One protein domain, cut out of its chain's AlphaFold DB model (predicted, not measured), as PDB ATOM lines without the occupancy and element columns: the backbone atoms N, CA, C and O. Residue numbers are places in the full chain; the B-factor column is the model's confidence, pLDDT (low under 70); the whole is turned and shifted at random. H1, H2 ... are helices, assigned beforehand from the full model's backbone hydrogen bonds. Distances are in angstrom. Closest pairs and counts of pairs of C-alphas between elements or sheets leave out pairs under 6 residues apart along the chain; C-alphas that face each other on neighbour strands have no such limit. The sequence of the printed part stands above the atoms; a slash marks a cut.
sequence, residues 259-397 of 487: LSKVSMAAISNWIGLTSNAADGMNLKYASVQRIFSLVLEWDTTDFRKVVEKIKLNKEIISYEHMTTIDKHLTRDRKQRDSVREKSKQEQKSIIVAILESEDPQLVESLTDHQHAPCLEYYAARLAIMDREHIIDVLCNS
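This is residues 259 to 397 of the 487 residues of an uncharacterized protein of Xylaria grammica (UniProt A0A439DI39). Two long helices, H2 and H7, run side by side in opposite ways; a cluster of short crossed helices, H3 to H6, packs through H3 on one end of H7. Short H1 and a long loop, residues 272 to 286, lie toward the other end of the pair. The printed part has 139 residues with seven named helices, H1 to H7 in order, and no named strand: all helix. It is loose, radius of gyration of the C-alphas 19.1 A, and elongated, spanning 54 by 33 by 21 A.

Look first at H7, residues 368 to 396: it touches H2, residues 287 to 312, at a shallow tilt of 20 degrees, with the C-alphas of Thr 300 and Ile 384 closest at 5.1 A. With residues 374 to 382 alone it touches H3, residues 319 to 329, closest at C-alphas 378 and 325, 6.6 A. The hub is H5, residues 350 to 356; it touches H3, closest at C-alphas 355 and 324, 6.6 A. H4, residues 333 to 345, touches H5 with residues 339 to 343 alone, about perpendicular at 78 degrees, closest at C-alphas 343 and 353, 5.4 A. H6, residues 361 to 364, touches H5, closest at C-alphas 362 and 355, 5.9 A. H5 and H7 only just touch, with 3 pairs of C-alphas within 8 A, closest at C-alphas 351 and 375, 6.4 A. H1, residues 264 to 271, is near H2. Every O i to N i+4 pair is within hydrogen-bond range in H1 to H5, and 23 of 25 in H7; H6 is too short for one.

Find C-alpha 368 at (100.674, 87.494, 147.044); H7 runs 40.9 A to C-alpha 396 at (124.871, 98.410, 115.988). H2 starts at (125.247, 88.192, 107.241) and measures 36.9 A.

The C-alphas farthest apart, Ser 260 and Glu 364, are 55.7 A apart. The printed part has no cut, and H1 to H2 is the long link. Residues 263 to 283 are under pLDDT 70.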
ATOM      1  N   LEU A 259     130.474  88.655 105.322       84.69
ATOM      2  CA  LEU A 259     130.577  90.096 105.582       84.69
ATOM      3  C   LEU A 259     129.614  90.928 104.728       84.69
ATOM      4  O   LEU A 259     129.374  92.097 105.030       84.69
ATOM      5  N   SER A 260     129.054  90.362 103.652       83.56
ATOM      6  CA  SER A 260     128.079  91.079 102.831       83.56
ATOM      7  C   SER A 260     126.863  91.415 103.663       83.56
ATOM      8  O   SER A 260     126.379  90.623 104.475       83.56
ATOM      9  N   LYS A 261     126.364  92.624 103.434       80.69
ATOM     10  CA  LYS A 261     125.107  93.036 104.019       80.69
ATOM     11  C   LYS A 261     123.992  92.292 103.301       80.69
ATOM     12  O   LYS A 261     123.927  92.336 102.075       80.69
ATOM     13  N   VAL A 262     123.148  91.586 104.048       70.75
ATOM     14  CA  VAL A 262     122.081  90.747 103.480       70.75
ATOM     15  C   VAL A 262     120.722  91.371 103.775       70.75
ATOM     16  O   VAL A 262     120.479  91.868 104.874       70.75
ATOM     17  N   SER A 263     119.834  91.372 102.777       69.50
ATOM     18  CA  SER A 263     118.479  91.906 102.920       69.50
ATOM     19  C   SER A 263     117.543  90.899 103.582       69.50
ATOM     20  O   SER A 263     117.759  89.684 103.540       69.50
ATOM     21  N   MET A 264     116.438  91.402 104.130       64.94
ATOM     22  CA  MET A 264     115.400  90.538 104.688       64.94
ATOM     23  C   MET A 264     114.726  89.637 103.662       64.94
ATOM     24  O   MET A 264     114.420  88.491 103.975       64.94
ATOM     25  N   ALA A 265     114.568  90.111 102.427       65.88
ATOM     26  CA  ALA A 265     114.024  89.307 101.340       65.88
ATOM     27  C   ALA A 265     114.924  88.104 101.002       65.88
ATOM     28  O   ALA A 265     114.425  86.999 100.800       65.88
ATOM     29  N   ALA A 266     116.249  88.292 100.992       66.88
ATOM     30  CA  ALA A 266     117.192  87.211 100.702       66.88
ATOM     31  C   ALA A 266     117.129  86.094 101.758       66.88
ATOM     32  O   ALA A 266     117.161  84.914 101.414       66.88
ATOM     33  N   ILE A 267     116.980  86.462 103.032       67.50
ATOM     34  CA  ILE A 267     116.884  85.506 104.140       67.50
ATOM     35  C   ILE A 267     115.493  84.858 104.213       67.50
ATOM     36  O   ILE A 267     115.397  83.649 104.389       67.50
ATOM     37  N   SER A 268     114.414  85.617 104.018       66.56
ATOM     38  CA  SER A 268     113.041  85.086 103.977       66.56
ATOM     39  C   SER A 268     112.869  84.021 102.889       66.56
ATOM     40  O   SER A 268     112.327  82.951 103.170       66.56
ATOM     41  N   ASN A 269     113.417  84.263 101.692       66.88
ATOM     42  CA  ASN A 269     113.445  83.275 100.613       66.88
ATOM     43  C   ASN A 269     114.233  82.017 100.992       66.88
ATOM     44  O   ASN A 269     113.821  80.906 100.671       66.88
ATOM     45  N   TRP A 270     115.358  82.180 101.682       66.62
ATOM     46  CA  TRP A 270     116.206  81.065 102.090       66.62
ATOM     47  C   TRP A 270     115.568  80.229 103.218       66.62
ATOM     48  O   TRP A 270     115.615  79.004 103.163       66.62
ATOM     49  N   ILE A 271     114.875  80.837 104.182       64.44
ATOM     50  CA  ILE A 271     114.193  80.104 105.272       64.44
ATOM     51  C   ILE A 271     112.819  79.559 104.831       64.44
ATOM     52  O   ILE A 271     112.160  78.842 105.581       64.44
ATOM     53  N   GLY A 272     112.350  79.888 103.623       57.97
ATOM     54  CA  GLY A 272     111.024  79.477 103.147       57.97
ATOM     55  C   GLY A 272     109.867  80.154 103.892       57.97
ATOM     56  O   GLY A 272     108.750  79.641 103.901       57.97
ATOM     57  N   LEU A 273     110.116  81.302 104.533       57.50
ATOM     58  CA  LEU A 273     109.086  82.094 105.202       57.50
ATOM     59  C   LEU A 273     108.482  83.066 104.191       57.50
ATOM     60  O   LEU A 273     108.964  84.186 104.044       57.50
ATOM     61  N   THR A 274     107.431  82.659 103.481       51.78
ATOM     62  CA  THR A 274     106.683  83.565 102.602       51.78
ATOM     63  C   THR A 274     105.569  84.262 103.389       51.78
ATOM     64  O   THR A 274     104.502  83.680 103.573       51.78
ATOM     65  N   SER A 275     105.791  85.487 103.880       45.81
ATOM     66  CA  SER A 275     104.748  86.538 103.938       45.81
ATOM     67  C   SER A 275     105.217  87.872 104.548       45.81
ATOM     68  O   SER A 275     105.826  87.928 105.611       45.81
ATOM     69  N   ASN A 276     104.819  88.944 103.851       41.38
ATOM     70  CA  ASN A 276     104.462  90.287 104.331       41.38
ATOM     71  C   ASN A 276     105.516  91.174 105.017       41.38
ATOM     72  O   ASN A 276     105.170  91.929 105.921       41.38
ATOM     73  N   ALA A 277     106.753  91.210 104.526       42.19
ATOM     74  CA  ALA A 277     107.602  92.382 104.749       42.19
ATOM     75  C   ALA A 277     107.477  93.336 103.550       42.19
ATOM     76  O   ALA A 277     108.240  93.257 102.590       42.19
ATOM     77  N   ALA A 278     106.496  94.240 103.601       46.91
ATOM     78  CA  ALA A 278     106.646  95.523 102.929       46.91
ATOM     79  C   ALA A 278     107.683  96.315 103.732       46.91
ATOM     80  O   ALA A 278     107.323  97.075 104.618       46.91
ATOM     81  N   ASP A 279     108.965  96.071 103.475       45.31
ATOM     82  CA  ASP A 279     110.047  96.848 104.066       45.31
ATOM     83  C   ASP A 279     111.155  97.025 103.036       45.31
ATOM     84  O   ASP A 279     111.641  96.068 102.426       45.31
ATOM     85  N   GLY A 280     111.513  98.288 102.810       49.09
ATOM     86  CA  GLY A 280     112.560  98.694 101.889       49.09
ATOM     87  C   GLY A 280     113.879  97.974 102.164       49.09
ATOM     88  O   GLY A 280     114.148  97.479 103.256       49.09
ATOM     89  N   MET A 281     114.704  97.905 101.125       48.12
ATOM     90  CA  MET A 281     115.981  97.197 101.060       48.12
ATOM     91  C   MET A 281     117.019  97.746 102.064       48.12
ATOM     92  O   MET A 281     117.990  98.392 101.685       48.12
ATOM     93  N   ASN A 282     116.840  97.477 103.356       57.16
ATOM     94  CA  ASN A 282     117.750  97.916 104.409       57.16
ATOM     95  C   ASN A 282     118.852  96.870 104.609       57.16
ATOM     96  O   ASN A 282     118.790  96.007 105.485       57.16
ATOM     97  N   LEU A 283     119.881  96.951 103.764       69.94
ATOM     98  CA  LEU A 283     121.144  96.218 103.883       69.94
ATOM     99  C   LEU A 283     121.974  96.807 105.036       69.94
ATOM    100  O   LEU A 283     122.954  97.514 104.804       69.94
ATOM    101  N   LYS A 284     121.552  96.586 106.285       71.19
ATOM    102  CA  LYS A 284     122.190  97.212 107.456       71.19
ATOM    103  C   LYS A 284     123.349  96.384 108.018       71.19
ATOM    104  O   LYS A 284     124.427  96.937 108.229       71.19
ATOM    105  N   TYR A 285     123.135  95.082 108.193       72.94
ATOM    106  CA  TYR A 285     124.025  94.179 108.932       72.94
ATOM    107  C   TYR A 285     124.755  93.206 108.011       72.94
ATOM    108  O   TYR A 285     124.141  92.720 107.058       72.94
ATOM    109  N   ALA A 286     126.012  92.876 108.330       80.44
ATOM    110  CA  ALA A 286     126.703  91.730 107.734       80.44
ATOM    111  C   ALA A 286     125.911  90.432 107.982       80.44
ATOM    112  O   ALA A 286     125.121  90.356 108.925       80.44
ATOM    113  N   SER A 287     126.089  89.396 107.159       81.56
ATOM    114  CA  SER A 287     125.247  88.192 107.241       81.56
ATOM    115  C   SER A 287     125.333  87.486 108.600       81.56
ATOM    116  O   SER A 287     124.297  87.113 109.149       81.56
ATOM    117  N   VAL A 288     126.526  87.400 109.203       84.38
ATOM    118  CA  VAL A 288     126.723  86.833 110.553       84.38
ATOM    119  C   VAL A 288     125.955  87.636 111.607       84.38
ATOM    120  O   VAL A 288     125.186  87.077 112.389       84.38
ATOM    121  N   GLN A 289     126.093  88.963 111.582       87.25
ATOM    122  CA  GLN A 289     125.341  89.869 112.456       87.25
ATOM    123  C   GLN A 289     123.833  89.755 112.226       87.25
ATOM    124  O   GLN A 289     123.046  89.822 113.169       87.25
ATOM    125  N   ARG A 290     123.400  89.536 110.979       86.00
ATOM    126  CA  ARG A 290     121.982  89.385 110.655       86.00
ATOM    127  C   ARG A 290     121.398  88.107 111.240       86.00
ATOM    128  O   ARG A 290     120.277  88.163 111.741       86.00
ATOM    129  N   ILE A 291     122.144  87.000 111.228       85.31
ATOM    130  CA  ILE A 291     121.740  85.759 111.902       85.31
ATOM    131  C   ILE A 291     121.546  86.025 113.398       85.31
ATOM    132  O   ILE A 291     120.477  85.720 113.924       85.31
ATOM    133  N   PHE A 292     122.514  86.665 114.069       86.62
ATOM    134  CA  PHE A 292     122.376  87.015 115.489       86.62
ATOM    135  C   PHE A 292     121.158  87.908 115.754       86.62
ATOM    136  O   PHE A 292     120.341  87.584 116.613       86.62
ATOM    137  N   SER A 293     120.997  88.982 114.975       87.75
ATOM    138  CA  SER A 293     119.862  89.910 115.071       87.75
ATOM    139  C   SER A 293     118.528  89.176 114.963       87.75
ATOM    140  O   SER A 293     117.665  89.357 115.810       87.75
ATOM    141  N   LEU A 294     118.366  88.301 113.967       87.00
ATOM    142  CA  LEU A 294     117.105  87.596 113.725       87.00
ATOM    143  C   LEU A 294     116.757  86.597 114.824       87.00
ATOM    144  O   LEU A 294     115.613  86.566 115.273       87.00
ATOM    145  N   VAL A 295     117.726  85.798 115.278       88.56
ATOM    146  CA  VAL A 295     117.478  84.835 116.363       88.56
ATOM    147  C   VAL A 295     117.059  85.566 117.633       88.56
ATOM    148  O   VAL A 295     116.105  85.147 118.289       88.56
ATOM    149  N   LEU A 296     117.733  86.671 117.958       89.81
ATOM    150  CA  LEU A 296     117.422  87.478 119.135       89.81
ATOM    151  C   LEU A 296     116.097  88.247 118.972       89.81
ATOM    152  O   LEU A 296     115.340  88.339 119.931       89.81
ATOM    153  N   GLU A 297     115.752  88.733 117.775       87.81
ATOM    154  CA  GLU A 297     114.455  89.366 117.469       87.81
ATOM    155  C   GLU A 297     113.278  88.381 117.607       87.81
ATOM    156  O   GLU A 297     112.235  88.717 118.185       87.81
ATOM    157  N   TRP A 298     113.430  87.150 117.102       87.81
ATOM    158  CA  TRP A 298     112.438  86.085 117.284       87.81
ATOM    159  C   TRP A 298     112.253  85.745 118.759       87.81
ATOM    160  O   TRP A 298     111.123  85.611 119.225       87.81
ATOM    161  N   ASP A 299     113.353  85.673 119.505       87.81
ATOM    162  CA  ASP A 299     113.326  85.415 120.940       87.81
ATOM    163  C   ASP A 299     112.618  86.537 121.719       87.81
ATOM    164  O   ASP A 299     111.700  86.289 122.505       87.81
ATOM    165  N   THR A 300     112.958  87.793 121.420       90.62
ATOM    166  CA  THR A 300     112.298  88.988 121.963       90.62
ATOM    167  C   THR A 300     110.796  88.988 121.691       90.62
ATOM    168  O   THR A 300     110.012  89.409 122.542       90.62
ATOM    169  N   THR A 301     110.363  88.501 120.526       90.31
ATOM    170  CA  THR A 301     108.939  88.437 120.170       90.31
ATOM    171  C   THR A 301     108.158  87.513 121.105       90.31
ATOM    172  O   THR A 301     107.023  87.830 121.461       90.31
ATOM    173  N   ASP A 302     108.752  86.411 121.562       89.06
ATOM    174  CA  ASP A 302     108.079  85.504 122.492       89.06
ATOM    175  C   ASP A 302     107.977  86.087 123.903       89.06
ATOM    176  O   ASP A 302     106.909  86.015 124.511       89.06
ATOM    177  N   PHE A 303     109.011  86.783 124.385       91.56
ATOM    178  CA  PHE A 303     108.904  87.548 125.633       91.56
ATOM    179  C   PHE A 303     107.901  88.702 125.522       91.56
ATOM    180  O   PHE A 303     107.165  88.972 126.470       91.56
ATOM    181  N   ARG A 304     107.798  89.351 124.355       93.69
ATOM    182  CA  ARG A 304     106.797  90.400 124.115       93.69
ATOM    183  C   ARG A 304     105.375  89.846 124.212       93.69
ATOM    184  O   ARG A 304     104.524  90.505 124.793       93.69
ATOM    185  N   LYS A 305     105.117  88.625 123.728       93.44
ATOM    186  CA  LYS A 305     103.812  87.958 123.908       93.44
ATOM    187  C   LYS A 305     103.485  87.725 125.385       93.44
ATOM    188  O   LYS A 305     102.340  87.933 125.774       93.44
ATOM    189  N   VAL A 306     104.468  87.324 126.201       91.06
ATOM    190  CA  VAL A 306     104.295  87.175 127.660       91.06
ATOM    191  C   VAL A 306     103.936  88.519 128.292       91.06
ATOM    192  O   VAL A 306     102.929  88.620 128.988       91.06
ATOM    193  N   VAL A 307     104.699  89.569 127.975       92.56
ATOM    194  CA  VAL A 307     104.446  90.936 128.448       92.56
ATOM    195  C   VAL A 307     103.035  91.396 128.077       92.56
ATOM    196  O   VAL A 307     102.286  91.809 128.955       92.56
ATOM    197  N   GLU A 308     102.637  91.293 126.808       92.12
ATOM    198  CA  GLU A 308     101.311  91.738 126.357       92.12
ATOM    199  C   GLU A 308     100.174  90.923 126.991       92.12
ATOM    200  O   GLU A 308      99.161  91.493 127.391       92.12
ATOM    201  N   LYS A 309     100.356  89.608 127.180       91.25
ATOM    202  CA  LYS A 309      99.386  88.770 127.900       91.25
ATOM    203  C   LYS A 309      99.166  89.259 129.335       91.25
ATOM    204  O   LYS A 309      98.023  89.311 129.781       91.25
ATOM    205  N   ILE A 310     100.239  89.622 130.042       89.31
ATOM    206  CA  ILE A 310     100.159  90.150 131.409       89.31
ATOM    207  C   ILE A 310      99.483  91.530 131.413       89.31
ATOM    208  O   ILE A 310      98.563  91.752 132.194       89.31
ATOM    209  N   LYS A 311      99.860  92.433 130.495       87.69
ATOM    210  CA  LYS A 311      99.272  93.784 130.396       87.69
ATOM    211  C   LYS A 311      97.766  93.785 130.144       87.69
ATOM    212  O   LYS A 311      97.063  94.677 130.616       87.69
ATOM    213  N   LEU A 312      97.276  92.827 129.356       86.75
ATOM    214  CA  LEU A 312      95.853  92.717 129.034       86.75
ATOM    215  C   LEU A 312      95.008  92.304 130.245       86.75
ATOM    216  O   LEU A 312      93.806  92.564 130.252       86.75
ATOM    217  N   ASN A 313      95.617  91.711 131.276       82.75
ATOM    218  CA  ASN A 313      94.913  91.271 132.468       82.75
ATOM    219  C   ASN A 313      95.187  92.193 133.669       82.75
ATOM    220  O   ASN A 313      96.011  91.906 134.534       82.75
ATOM    221  N   LYS A 314      94.455  93.311 133.731       70.62
ATOM    222  CA  LYS A 314      94.581  94.324 134.797       70.62
ATOM    223  C   LYS A 314      94.167  93.833 136.190       70.62
ATOM    224  O   LYS A 314      94.492  94.486 137.174       70.62
ATOM    225  N   GLU A 315      93.458  92.706 136.286       70.19
ATOM    226  CA  GLU A 315      93.151  92.065 137.574       70.19
ATOM    227  C   GLU A 315      94.393  91.383 138.171       70.19
ATOM    228  O   GLU A 315      94.493  91.221 139.385       70.19
ATOM    229  N   ILE A 316      95.367  91.028 137.322       75.00
ATOM    230  CA  ILE A 316      96.601  90.330 137.700       75.00
ATOM    231  C   ILE A 316      97.713  91.310 138.105       75.00
ATOM    232  O   ILE A 316      98.502  90.990 138.989       75.00
ATOM    233  N   ILE A 317      97.792  92.496 137.490       81.06
ATOM    234  CA  ILE A 317      98.767  93.543 137.837       81.06
ATOM    235  C   ILE A 317      98.134  94.937 137.717       81.06
ATOM    236  O   ILE A 317      97.538  95.269 136.689       81.06
ATOM    237  N   SER A 318      98.354  95.790 138.726       84.75
ATOM    238  CA  SER A 318      97.996  97.212 138.670       84.75
ATOM    239  C   SER A 318      98.879  97.989 137.687       84.75
ATOM    240  O   SER A 318     100.087  97.766 137.582       84.75
ATOM    241  N   TYR A 319      98.292  98.986 137.022       86.44
ATOM    242  CA  TYR A 319      99.025  99.918 136.163       86.44
ATOM    243  C   TYR A 319     100.189 100.599 136.901       86.44
ATOM    244  O   TYR A 319     101.257 100.767 136.319       86.44
ATOM    245  N   GLU A 320     100.014 100.933 138.182       87.44
ATOM    246  CA  GLU A 320     101.044 101.585 139.004       87.44
ATOM    247  C   GLU A 320     102.242 100.670 139.288       87.44
ATOM    248  O   GLU A 320     103.394 101.110 139.248       87.44
ATOM    249  N   HIS A 321     102.002  99.371 139.496       89.69
ATOM    250  CA  HIS A 321     103.083  98.392 139.642       89.69
ATOM    251  C   HIS A 321     103.874  98.260 138.334       89.69
ATOM    252  O   HIS A 321     105.105  98.273 138.359       89.69
ATOM    253  N   MET A 322     103.195  98.210 137.178       90.12
ATOM    254  CA  MET A 322     103.865  98.136 135.869       90.12
ATOM    255  C   MET A 322     104.714  99.365 135.575       90.12
ATOM    256  O   MET A 322     105.870  99.223 135.178       90.12
ATOM    257  N   THR A 323     104.157 100.564 135.753       91.50
ATOM    258  CA  THR A 323     104.878 101.810 135.468       91.50
ATOM    259  C   THR A 323     106.081 101.975 136.385       91.50
ATOM    260  O   THR A 323     107.126 102.434 135.927       91.50
ATOM    261  N   THR A 324     105.984 101.527 137.638       92.62
ATOM    262  CA  THR A 324     107.111 101.517 138.578       92.62
ATOM    263  C   THR A 324     108.210 100.555 138.132       92.62
ATOM    264  O   THR A 324     109.387 100.923 138.127       92.62
ATOM    265  N   ILE A 325     107.849  99.346 137.684       93.06
ATOM    266  CA  ILE A 325     108.811  98.382 137.130       93.06
ATOM    267  C   ILE A 325     109.472  98.941 135.860       93.06
ATOM    268  O   ILE A 325     110.697  98.899 135.731       93.06
ATOM    269  N   ASP A 326     108.696  99.508 134.937       93.44
ATOM    270  CA  ASP A 326     109.227 100.103 133.708       93.44
ATOM    271  C   ASP A 326     110.132 101.308 133.998       93.44
ATOM    272  O   ASP A 326     111.188 101.448 133.381       93.44
ATOM    273  N   LYS A 327     109.786 102.132 134.993       93.06
ATOM    274  CA  LYS A 327     110.640 103.222 135.480       93.06
ATOM    275  C   LYS A 327     111.930 102.694 136.103       93.06
ATOM    276  O   LYS A 327     112.980 103.296 135.918       93.06
ATOM    277  N   HIS A 328     111.891 101.576 136.827       92.56
ATOM    278  CA  HIS A 328     113.099 100.959 137.373       92.56
ATOM    279  C   HIS A 328     114.057 100.482 136.270       92.56
ATOM    280  O   HIS A 328     115.271 100.630 136.407       92.56
ATOM    281  N   LEU A 329     113.530  99.957 135.161       90.44
ATOM    282  CA  LEU A 329     114.337  99.482 134.032       90.44
ATOM    283  C   LEU A 329     115.114 100.601 133.326       90.44
ATOM    284  O   LEU A 329     116.201 100.346 132.813       90.44
ATOM    285  N   THR A 330     114.601 101.835 133.336       88.94
ATOM    286  CA  THR A 330     115.287 102.996 132.741       88.94
ATOM    287  C   THR A 330     116.337 103.623 133.660       88.94
ATOM    288  O   THR A 330     117.058 104.522 133.230       88.94
ATOM    289  N   ARG A 331     116.458 103.159 134.913       87.44
ATOM    290  CA  ARG A 331     117.438 103.673 135.879       87.44
ATOM    291  C   ARG A 331     118.869 103.240 135.551       87.44
ATOM    292  O   ARG A 331     119.137 102.165 134.994       87.44
ATOM    293  N   ASP A 332     119.812 104.048 136.023       86.38
ATOM    294  CA  ASP A 332     121.240 103.778 135.898       86.38
ATOM    295  C   ASP A 332     121.652 102.499 136.635       86.38
ATOM    296  O   ASP A 332     121.055 102.094 137.639       86.38
ATOM    297  N   ARG A 333     122.751 101.887 136.177       82.69
ATOM    298  CA  ARG A 333     123.320 100.659 136.757       82.69
ATOM    299  C   ARG A 333     123.471 100.734 138.274       82.69
ATOM    300  O   ARG A 333     122.996  99.853 138.976       82.69
ATOM    301  N   LYS A 334     124.068 101.817 138.784       86.88
ATOM    302  CA  LYS A 334     124.309 102.004 140.225       86.88
ATOM    303  C   LYS A 334     123.016 101.993 141.042       86.88
ATOM    304  O   LYS A 334     122.994 101.460 142.146       86.88
ATOM    305  N   GLN A 335     121.942 102.572 140.506       89.00
ATOM    306  CA  GLN A 335     120.648 102.609 141.184       89.00
ATOM    307  C   GLN A 335     120.001 101.222 141.202       89.00
ATOM    308  O   GLN A 335     119.510 100.795 142.244       89.00
ATOM    309  N   ARG A 336     120.048 100.496 140.079       89.31
ATOM    310  CA  ARG A 336     119.561  99.110 140.004       89.31
ATOM    311  C   ARG A 336     120.340  98.180 140.934       89.31
ATOM    312  O   ARG A 336     119.736  97.418 141.684       89.31
ATOM    313  N   ASP A 337     121.664  98.305 140.952       88.88
ATOM    314  CA  ASP A 337     122.545  97.535 141.832       88.88
ATOM    315  C   ASP A 337     122.269  97.832 143.314       88.88
ATOM    316  O   ASP A 337     122.227  96.905 144.117       88.88
ATOM    317  N   SER A 338     122.003  99.095 143.673       91.81
ATOM    318  CA  SER A 338     121.625  99.488 145.039       91.81
ATOM    319  C   SER A 338     120.306  98.846 145.489       91.81
ATOM    320  O   SER A 338     120.235  98.268 146.572       91.81
ATOM    321  N   VAL A 339     119.273  98.860 144.635       92.44
ATOM    322  CA  VAL A 339     117.991  98.188 144.926       92.44
ATOM    323  C   VAL A 339     118.187  96.678 145.072       92.44
ATOM    324  O   VAL A 339     117.643  96.070 145.995       92.44
ATOM    325  N   ARG A 340     119.004  96.071 144.203       91.94
ATOM    326  CA  ARG A 340     119.351  94.649 144.288       91.94
ATOM    327  C   ARG A 340     120.055  94.315 145.599       91.94
ATOM    328  O   ARG A 340     119.747  93.304 146.222       91.94
ATOM    329  N   GLU A 341     121.002  95.147 146.009       92.25
ATOM    330  CA  GLU A 341     121.756  94.943 147.240       92.25
ATOM    331  C   GLU A 341     120.856  95.085 148.473       92.25
ATOM    332  O   GLU A 341     120.869  94.203 149.328       92.25
ATOM    333  N   LYS A 342     119.966  96.091 148.502       92.69
ATOM    334  CA  LYS A 342     118.924  96.217 149.536       92.69
ATOM    335  C   LYS A 342     118.048  94.961 149.601       92.69
ATOM    336  O   LYS A 342     117.814  94.425 150.679       92.69
ATOM    337  N   SER A 343     117.615  94.447 148.447       94.31
ATOM    338  CA  SER A 343     116.825  93.211 148.351       94.31
ATOM    339  C   SER A 343     117.536  92.008 148.980       94.31
ATOM    340  O   SER A 343     116.903  91.215 149.674       94.31
ATOM    341  N   LYS A 344     118.851  91.873 148.760       93.31
ATOM    342  CA  LYS A 344     119.667  90.789 149.328       93.31
ATOM    343  C   LYS A 344     119.884  90.950 150.828       93.31
ATOM    344  O   LYS A 344     119.723  89.976 151.557       93.31
ATOM    345  N   GLN A 345     120.246  92.153 151.269       94.06
ATOM    346  CA  GLN A 345     120.521  92.456 152.676       94.06
ATOM    347  C   GLN A 345     119.278  92.270 153.544       94.06
ATOM    348  O   GLN A 345     119.351  91.662 154.606       94.06
ATOM    349  N   GLU A 346     118.129  92.733 153.056       93.62
ATOM    350  CA  GLU A 346     116.847  92.634 153.758       93.62
ATOM    351  C   GLU A 346     116.098  91.322 153.460       93.62
ATOM    352  O   GLU A 346     114.980  91.135 153.929       93.62
ATOM    353  N   GLN A 347     116.698  90.410 152.684       90.94
ATOM    354  CA  GLN A 347     116.147  89.093 152.325       90.94
ATOM    355  C   GLN A 347     114.716  89.123 151.776       90.94
ATOM    356  O   GLN A 347     113.908  88.226 152.022       90.94
ATOM    357  N   LYS A 348     114.403  90.142 150.982       91.25
ATOM    358  CA  LYS A 348     113.089  90.303 150.361       91.25
ATOM    359  C   LYS A 348     113.157  90.129 148.857       91.25
ATOM    360  O   LYS A 348     114.230  90.103 148.253       91.25
ATOM    361  N   SER A 349     111.986  90.005 148.243       91.50
ATOM    362  CA  SER A 349     111.891  89.914 146.792       91.50
ATOM    363  C   SER A 349     112.335  91.211 146.116       91.50
ATOM    364  O   SER A 349     112.015  92.307 146.581       91.50
ATOM    365  N   ILE A 350     112.982  91.074 144.957       92.94
ATOM    366  CA  ILE A 350     113.404  92.204 144.128       92.94
ATOM    367  C   ILE A 350     112.231  93.111 143.747       92.94
ATOM    368  O   ILE A 350     112.392  94.323 143.724       92.94
ATOM    369  N   ILE A 351     111.031  92.555 143.535       93.31
ATOM    370  CA  ILE A 351     109.829  93.344 143.228       93.31
ATOM    371  C   ILE A 351     109.455  94.247 144.402       93.31
ATOM    372  O   ILE A 351     109.230  95.435 144.206       93.31
ATOM    373  N   VAL A 352     109.472  93.716 145.626       92.56
ATOM    374  CA  VAL A 352     109.195  94.499 146.839       92.56
ATOM    375  C   VAL A 352     110.234  95.607 146.997       92.56
ATOM    376  O   VAL A 352     109.878  96.762 147.206       92.56
ATOM    377  N   ALA A 353     111.520  95.290 146.809       92.94
ATOM    378  CA  ALA A 353     112.586  96.286 146.862       92.94
ATOM    379  C   ALA A 353     112.447  97.379 145.783       92.94
ATOM    380  O   ALA A 353     112.726  98.544 146.065       92.94
ATOM    381  N   ILE A 354     112.009  97.025 144.569       93.62
ATOM    382  CA  ILE A 354     111.752  97.976 143.481       93.62
ATOM    383  C   ILE A 354     110.597  98.909 143.843       93.62
ATOM    384  O   ILE A 354     110.773 100.125 143.758       93.62
ATOM    385  N   LEU A 355     109.457  98.355 144.265       93.06
ATOM    386  CA  LEU A 355     108.262  99.126 144.602       93.06
ATOM    387  C   LEU A 355     108.524 100.069 145.782       93.06
ATOM    388  O   LEU A 355     108.302 101.267 145.652       93.06
ATOM    389  N   GLU A 356     109.124  99.575 146.868       92.50
ATOM    390  CA  GLU A 356     109.499 100.419 148.011       92.50
ATOM    391  C   GLU A 356     110.490 101.530 147.657       92.50
ATOM    392  O   GLU A 356     110.525 102.560 148.328       92.50
ATOM    393  N   SER A 357     111.356 101.312 146.660       90.19
ATOM    394  CA  SER A 357     112.324 102.334 146.246       90.19
ATOM    395  C   SER A 357     111.666 103.541 145.581       90.19
ATOM    396  O   SER A 357     112.338 104.547 145.359       90.19
ATOM    397  N   GLU A 358     110.397 103.413 145.201       89.69
ATOM    398  CA  GLU A 358     109.605 104.469 144.589       89.69
ATOM    399  C   GLU A 358     108.521 104.959 145.553       89.69
ATOM    400  O   GLU A 358     108.487 106.146 145.861       89.69
ATOM    401  N   ASP A 359     107.690 104.051 146.070       88.69
ATOM    402  CA  ASP A 359     106.632 104.364 147.027       88.69
ATOM    403  C   ASP A 359     106.316 103.144 147.921       88.69
ATOM    404  O   ASP A 359     105.874 102.105 147.420       88.69
ATOM    405  N   PRO A 360     106.502 103.244 149.251       88.00
ATOM    406  CA  PRO A 360     106.125 102.192 150.193       88.00
ATOM    407  C   PRO A 360     104.650 101.756 150.113       88.00
ATOM    408  O   PRO A 360     104.356 100.587 150.361       88.00
ATOM    409  N   GLN A 361     103.721 102.637 149.719       86.69
ATOM    410  CA  GLN A 361     102.289 102.305 149.617       86.69
ATOM    411  C   GLN A 361     101.994 101.289 148.498       86.69
ATOM    412  O   GLN A 361     101.040 100.506 148.574       86.69
ATOM    413  N   LEU A 362     102.852 101.222 147.474       85.44
ATOM    414  CA  LEU A 362     102.742 100.224 146.405       85.44
ATOM    415  C   LEU A 362     103.005  98.799 146.900       85.44
ATOM    416  O   LEU A 362     102.577  97.839 146.260       85.44
ATOM    417  N   VAL A 363     103.704  98.654 148.027       86.00
ATOM    418  CA  VAL A 363     103.979  97.356 148.652       86.00
ATOM    419  C   VAL A 363     102.806  96.918 149.513       86.00
ATOM    420  O   VAL A 363     102.429  95.755 149.463       86.00
ATOM    421  N   GLU A 364     102.181  97.845 150.241       83.00
ATOM    422  CA  GLU A 364     100.984  97.555 151.045       83.00
ATOM    423  C   GLU A 364      99.793  97.112 150.180       83.00
ATOM    424  O   GLU A 364      98.974  96.301 150.606       83.00
ATOM    425  N   SER A 365      99.718  97.612 148.944       80.75
ATOM    426  CA  SER A 365      98.711  97.218 147.951       80.75
ATOM    427  C   SER A 365      99.057  95.947 147.167       80.75
ATOM    428  O   SER A 365      98.219  95.461 146.404       80.75
ATOM    429  N   LEU A 366     100.269  95.401 147.320       85.00
ATOM    430  CA  LEU A 366     100.705  94.211 146.597       85.00
ATOM    431  C   LEU A 366     100.190  92.948 147.292       85.00
ATOM    432  O   LEU A 366     100.625  92.598 148.387       85.00
ATOM    433  N   THR A 367      99.302  92.219 146.625       84.19
ATOM    434  CA  THR A 367      98.865  90.899 147.102       84.19
ATOM    435  C   THR A 367      99.823  89.788 146.657       84.19
ATOM    436  O   THR A 367     100.471  89.891 145.611       84.19
ATOM    437  N   ASP A 368      99.860  88.673 147.395       80.88
ATOM    438  CA  ASP A 368     100.674  87.494 147.044       80.88
ATOM    439  C   ASP A 368     100.367  86.967 145.630       80.88
ATOM    440  O   ASP A 368     101.258  86.522 144.906       80.88
ATOM    441  N   HIS A 369      99.106  87.076 145.197       83.19
ATOM    442  CA  HIS A 369      98.672  86.678 143.857       83.19
ATOM    443  C   HIS A 369      99.187  87.603 142.742       83.19
ATOM    444  O   HIS A 369      99.353  87.145 141.614       83.19
ATOM    445  N   GLN A 370      99.456  88.877 143.043       85.62
ATOM    446  CA  GLN A 370      99.981  89.863 142.088       85.62
ATOM    447  C   GLN A 370     101.514  89.864 142.035       85.62
ATOM    448  O   GLN A 370     102.107  90.242 141.024       85.62
ATOM    449  N   HIS A 371     102.176  89.396 143.098       89.88
ATOM    450  CA  HIS A 371     103.635  89.361 143.189       89.88
ATOM    451  C   HIS A 371     104.291  88.510 142.089       89.88
ATOM    452  O   HIS A 371     105.178  88.996 141.382       89.88
ATOM    453  N   ALA A 372     103.844  87.264 141.907       89.31
ATOM    454  CA  ALA A 372     104.427  86.357 140.915       89.31
ATOM    455  C   ALA A 372     104.289  86.878 139.466       89.31
ATOM    456  O   ALA A 372     105.291  86.892 138.747       89.31
ATOM    457  N   PRO A 373     103.121  87.394 139.038       90.50
ATOM    458  CA  PRO A 373     102.991  88.107 137.772       90.50
ATOM    459  C   PRO A 373     103.912  89.324 137.639       90.50
ATOM    460  O   PRO A 373     104.491  89.523 136.572       90.50
ATOM    461  N   CYS A 374     104.086  90.138 138.689       91.62
ATOM    462  CA  CYS A 374     105.030  91.262 138.669       91.62
ATOM    463  C   CYS A 374     106.468  90.790 138.424       91.62
ATOM    464  O   CYS A 374     107.200  91.412 137.650       91.62
ATOM    465  N   LEU A 375     106.863  89.667 139.031       91.69
ATOM    466  CA  LEU A 375     108.162  89.046 138.789       91.69
ATOM    467  C   LEU A 375     108.284  88.511 137.354       91.69
ATOM    468  O   LEU A 375     109.310  88.739 136.717       91.69
ATOM    469  N   GLU A 376     107.248  87.857 136.825       91.69
ATOM    470  CA  GLU A 376     107.218  87.369 135.439       91.69
ATOM    471  C   GLU A 376     107.297  88.529 134.431       91.69
ATOM    472  O   GLU A 376     108.092  88.479 133.490       91.69
ATOM    473  N   TYR A 377     106.552  89.614 134.668       93.12
ATOM    474  CA  TYR A 377     106.603  90.841 133.872       93.12
ATOM    475  C   TYR A 377     108.009  91.443 133.880       93.12
ATOM    476  O   TYR A 377     108.582  91.701 132.820       93.12
ATOM    477  N   TYR A 378     108.594  91.620 135.066       94.00
ATOM    478  CA  TYR A 378     109.939  92.166 135.214       94.00
ATOM    479  C   TYR A 378     110.991  91.289 134.523       94.00
ATOM    480  O   TYR A 378     111.796  91.794 133.738       94.00
ATOM    481  N   ALA A 379     110.948  89.969 134.730       92.75
ATOM    482  CA  ALA A 379     111.874  89.027 134.110       92.75
ATOM    483  C   ALA A 379     111.762  89.021 132.575       92.75
ATOM    484  O   ALA A 379     112.791  89.017 131.890       92.75
ATOM    485  N   ALA A 380     110.544  89.074 132.026       92.81
ATOM    486  CA  ALA A 380     110.310  89.146 130.585       92.81
ATOM    487  C   ALA A 380     110.802  90.476 129.990       92.81
ATOM    488  O   ALA A 380     111.445  90.480 128.939       92.81
ATOM    489  N   ARG A 381     110.578  91.605 130.674       94.19
ATOM    490  CA  ARG A 381     111.084  92.921 130.248       94.19
ATOM    491  C   ARG A 381     112.612  92.989 130.286       94.19
ATOM    492  O   ARG A 381     113.211  93.463 129.323       94.19
ATOM    493  N   LEU A 382     113.248  92.447 131.329       92.75
ATOM    494  CA  LEU A 382     114.706  92.297 131.389       92.75
ATOM    495  C   LEU A 382     115.236  91.395 130.274       92.75
ATOM    496  O   LEU A 382     116.293  91.671 129.716       92.75
ATOM    497  N   ALA A 383     114.530  90.308 129.945       91.75
ATOM    498  CA  ALA A 383     114.923  89.442 128.844       91.75
ATOM    499  C   ALA A 383     114.905  90.204 127.513       91.75
ATOM    500  O   ALA A 383     115.910  90.161 126.812       91.75
ATOM    501  N   ILE A 384     113.836  90.949 127.209       92.94
ATOM    502  CA  ILE A 384     113.742  91.807 126.013       92.94
ATOM    503  C   ILE A 384     114.908  92.801 125.965       92.94
ATOM    504  O   ILE A 384     115.659  92.811 124.993       92.94
ATOM    505  N   MET A 385     115.099  93.565 127.044       91.88
ATOM    506  CA  MET A 385     116.158  94.571 127.156       91.88
ATOM    507  C   MET A 385     117.552  93.956 126.953       91.88
ATOM    508  O   MET A 385     118.357  94.489 126.197       91.88
ATOM    509  N   ASP A 386     117.833  92.798 127.563       92.25
ATOM    510  CA  ASP A 386     119.101  92.092 127.363       92.25
ATOM    511  C   ASP A 386     119.330  91.735 125.886       92.25
ATOM    512  O   ASP A 386     120.448  91.870 125.400       92.25
ATOM    513  N   ARG A 387     118.307  91.237 125.169       91.81
ATOM    514  CA  ARG A 387     118.451  90.845 123.752       91.81
ATOM    515  C   ARG A 387     118.679  92.073 122.880       91.81
ATOM    516  O   ARG A 387     119.548  92.024 122.018       91.81
ATOM    517  N   GLU A 388     117.949  93.156 123.128       92.06
ATOM    518  CA  GLU A 388     118.127  94.431 122.423       92.06
ATOM    519  C   GLU A 388     119.548  94.978 122.630       92.06
ATOM    520  O   GLU A 388     120.237  95.259 121.654       92.06
ATOM    521  N   HIS A 389     120.056  94.985 123.865       92.25
ATOM    522  CA  HIS A 389     121.434  95.390 124.146       92.25
ATOM    523  C   HIS A 389     122.489  94.463 123.523       92.25
ATOM    524  O   HIS A 389     123.515  94.942 123.042       92.25
ATOM    525  N   ILE A 390     122.261  93.145 123.488       93.38
ATOM    526  CA  ILE A 390     123.165  92.209 122.797       93.38
ATOM    527  C   ILE A 390     123.185  92.496 121.289       93.38
ATOM    528  O   ILE A 390     124.260  92.492 120.691       93.38
ATOM    529  N   ILE A 391     122.026  92.764 120.674       91.62
ATOM    530  CA  ILE A 391     121.947  93.182 119.266       91.62
ATOM    531  C   ILE A 391     122.707  94.494 119.075       91.62
ATOM    532  O   ILE A 391     123.461  94.619 118.114       91.62
ATOM    533  N   ASP A 392     122.560  95.453 119.987       91.44
ATOM    534  CA  ASP A 392     123.251  96.732 119.874       91.44
ATOM    535  C   ASP A 392     124.773  96.573 119.902       91.44
ATOM    536  O   ASP A 392     125.455  97.107 119.030       91.44
ATOM    537  N   VAL A 393     125.303  95.774 120.832       92.06
ATOM    538  CA  VAL A 393     126.744  95.491 120.924       92.06
ATOM    539  C   VAL A 393     127.250  94.733 119.694       92.06
ATOM    540  O   VAL A 393     128.273  95.104 119.120       92.06
ATOM    541  N   LEU A 394     126.547  93.684 119.259       91.12
ATOM    542  CA  LEU A 394     127.025  92.822 118.173       91.12
ATOM    543  C   LEU A 394     126.825  93.422 116.777       91.12
ATOM    544  O   LEU A 394     127.603  93.107 115.874       91.12
ATOM    545  N   CYS A 395     125.791  94.240 116.586       88.00
ATOM    546  CA  CYS A 395     125.304  94.625 115.261       88.00
ATOM    547  C   CYS A 395     125.204  96.142 115.043       88.00
ATOM    548  O   CYS A 395     125.245  96.574 113.892       88.00
ATOM    549  N   ASN A 396     125.034  96.951 116.097       86.00
ATOM    550  CA  ASN A 396     124.871  98.410 115.988       86.00
ATOM    551  C   ASN A 396     126.055  99.206 116.553       86.00
ATOM    552  O   ASN A 396     126.005 100.439 116.557       86.00
ATOM    553  N   SER A 397     127.098  98.536 117.039       84.81
ATOM    554  CA  SER A 397     128.244  99.193 117.649       84.81
ATOM    555  C   SER A 397     129.048 100.001 116.627       84.81
ATOM    556  O   SER A 397     129.212  99.624 115.466       84.81
TER     557      SER A 397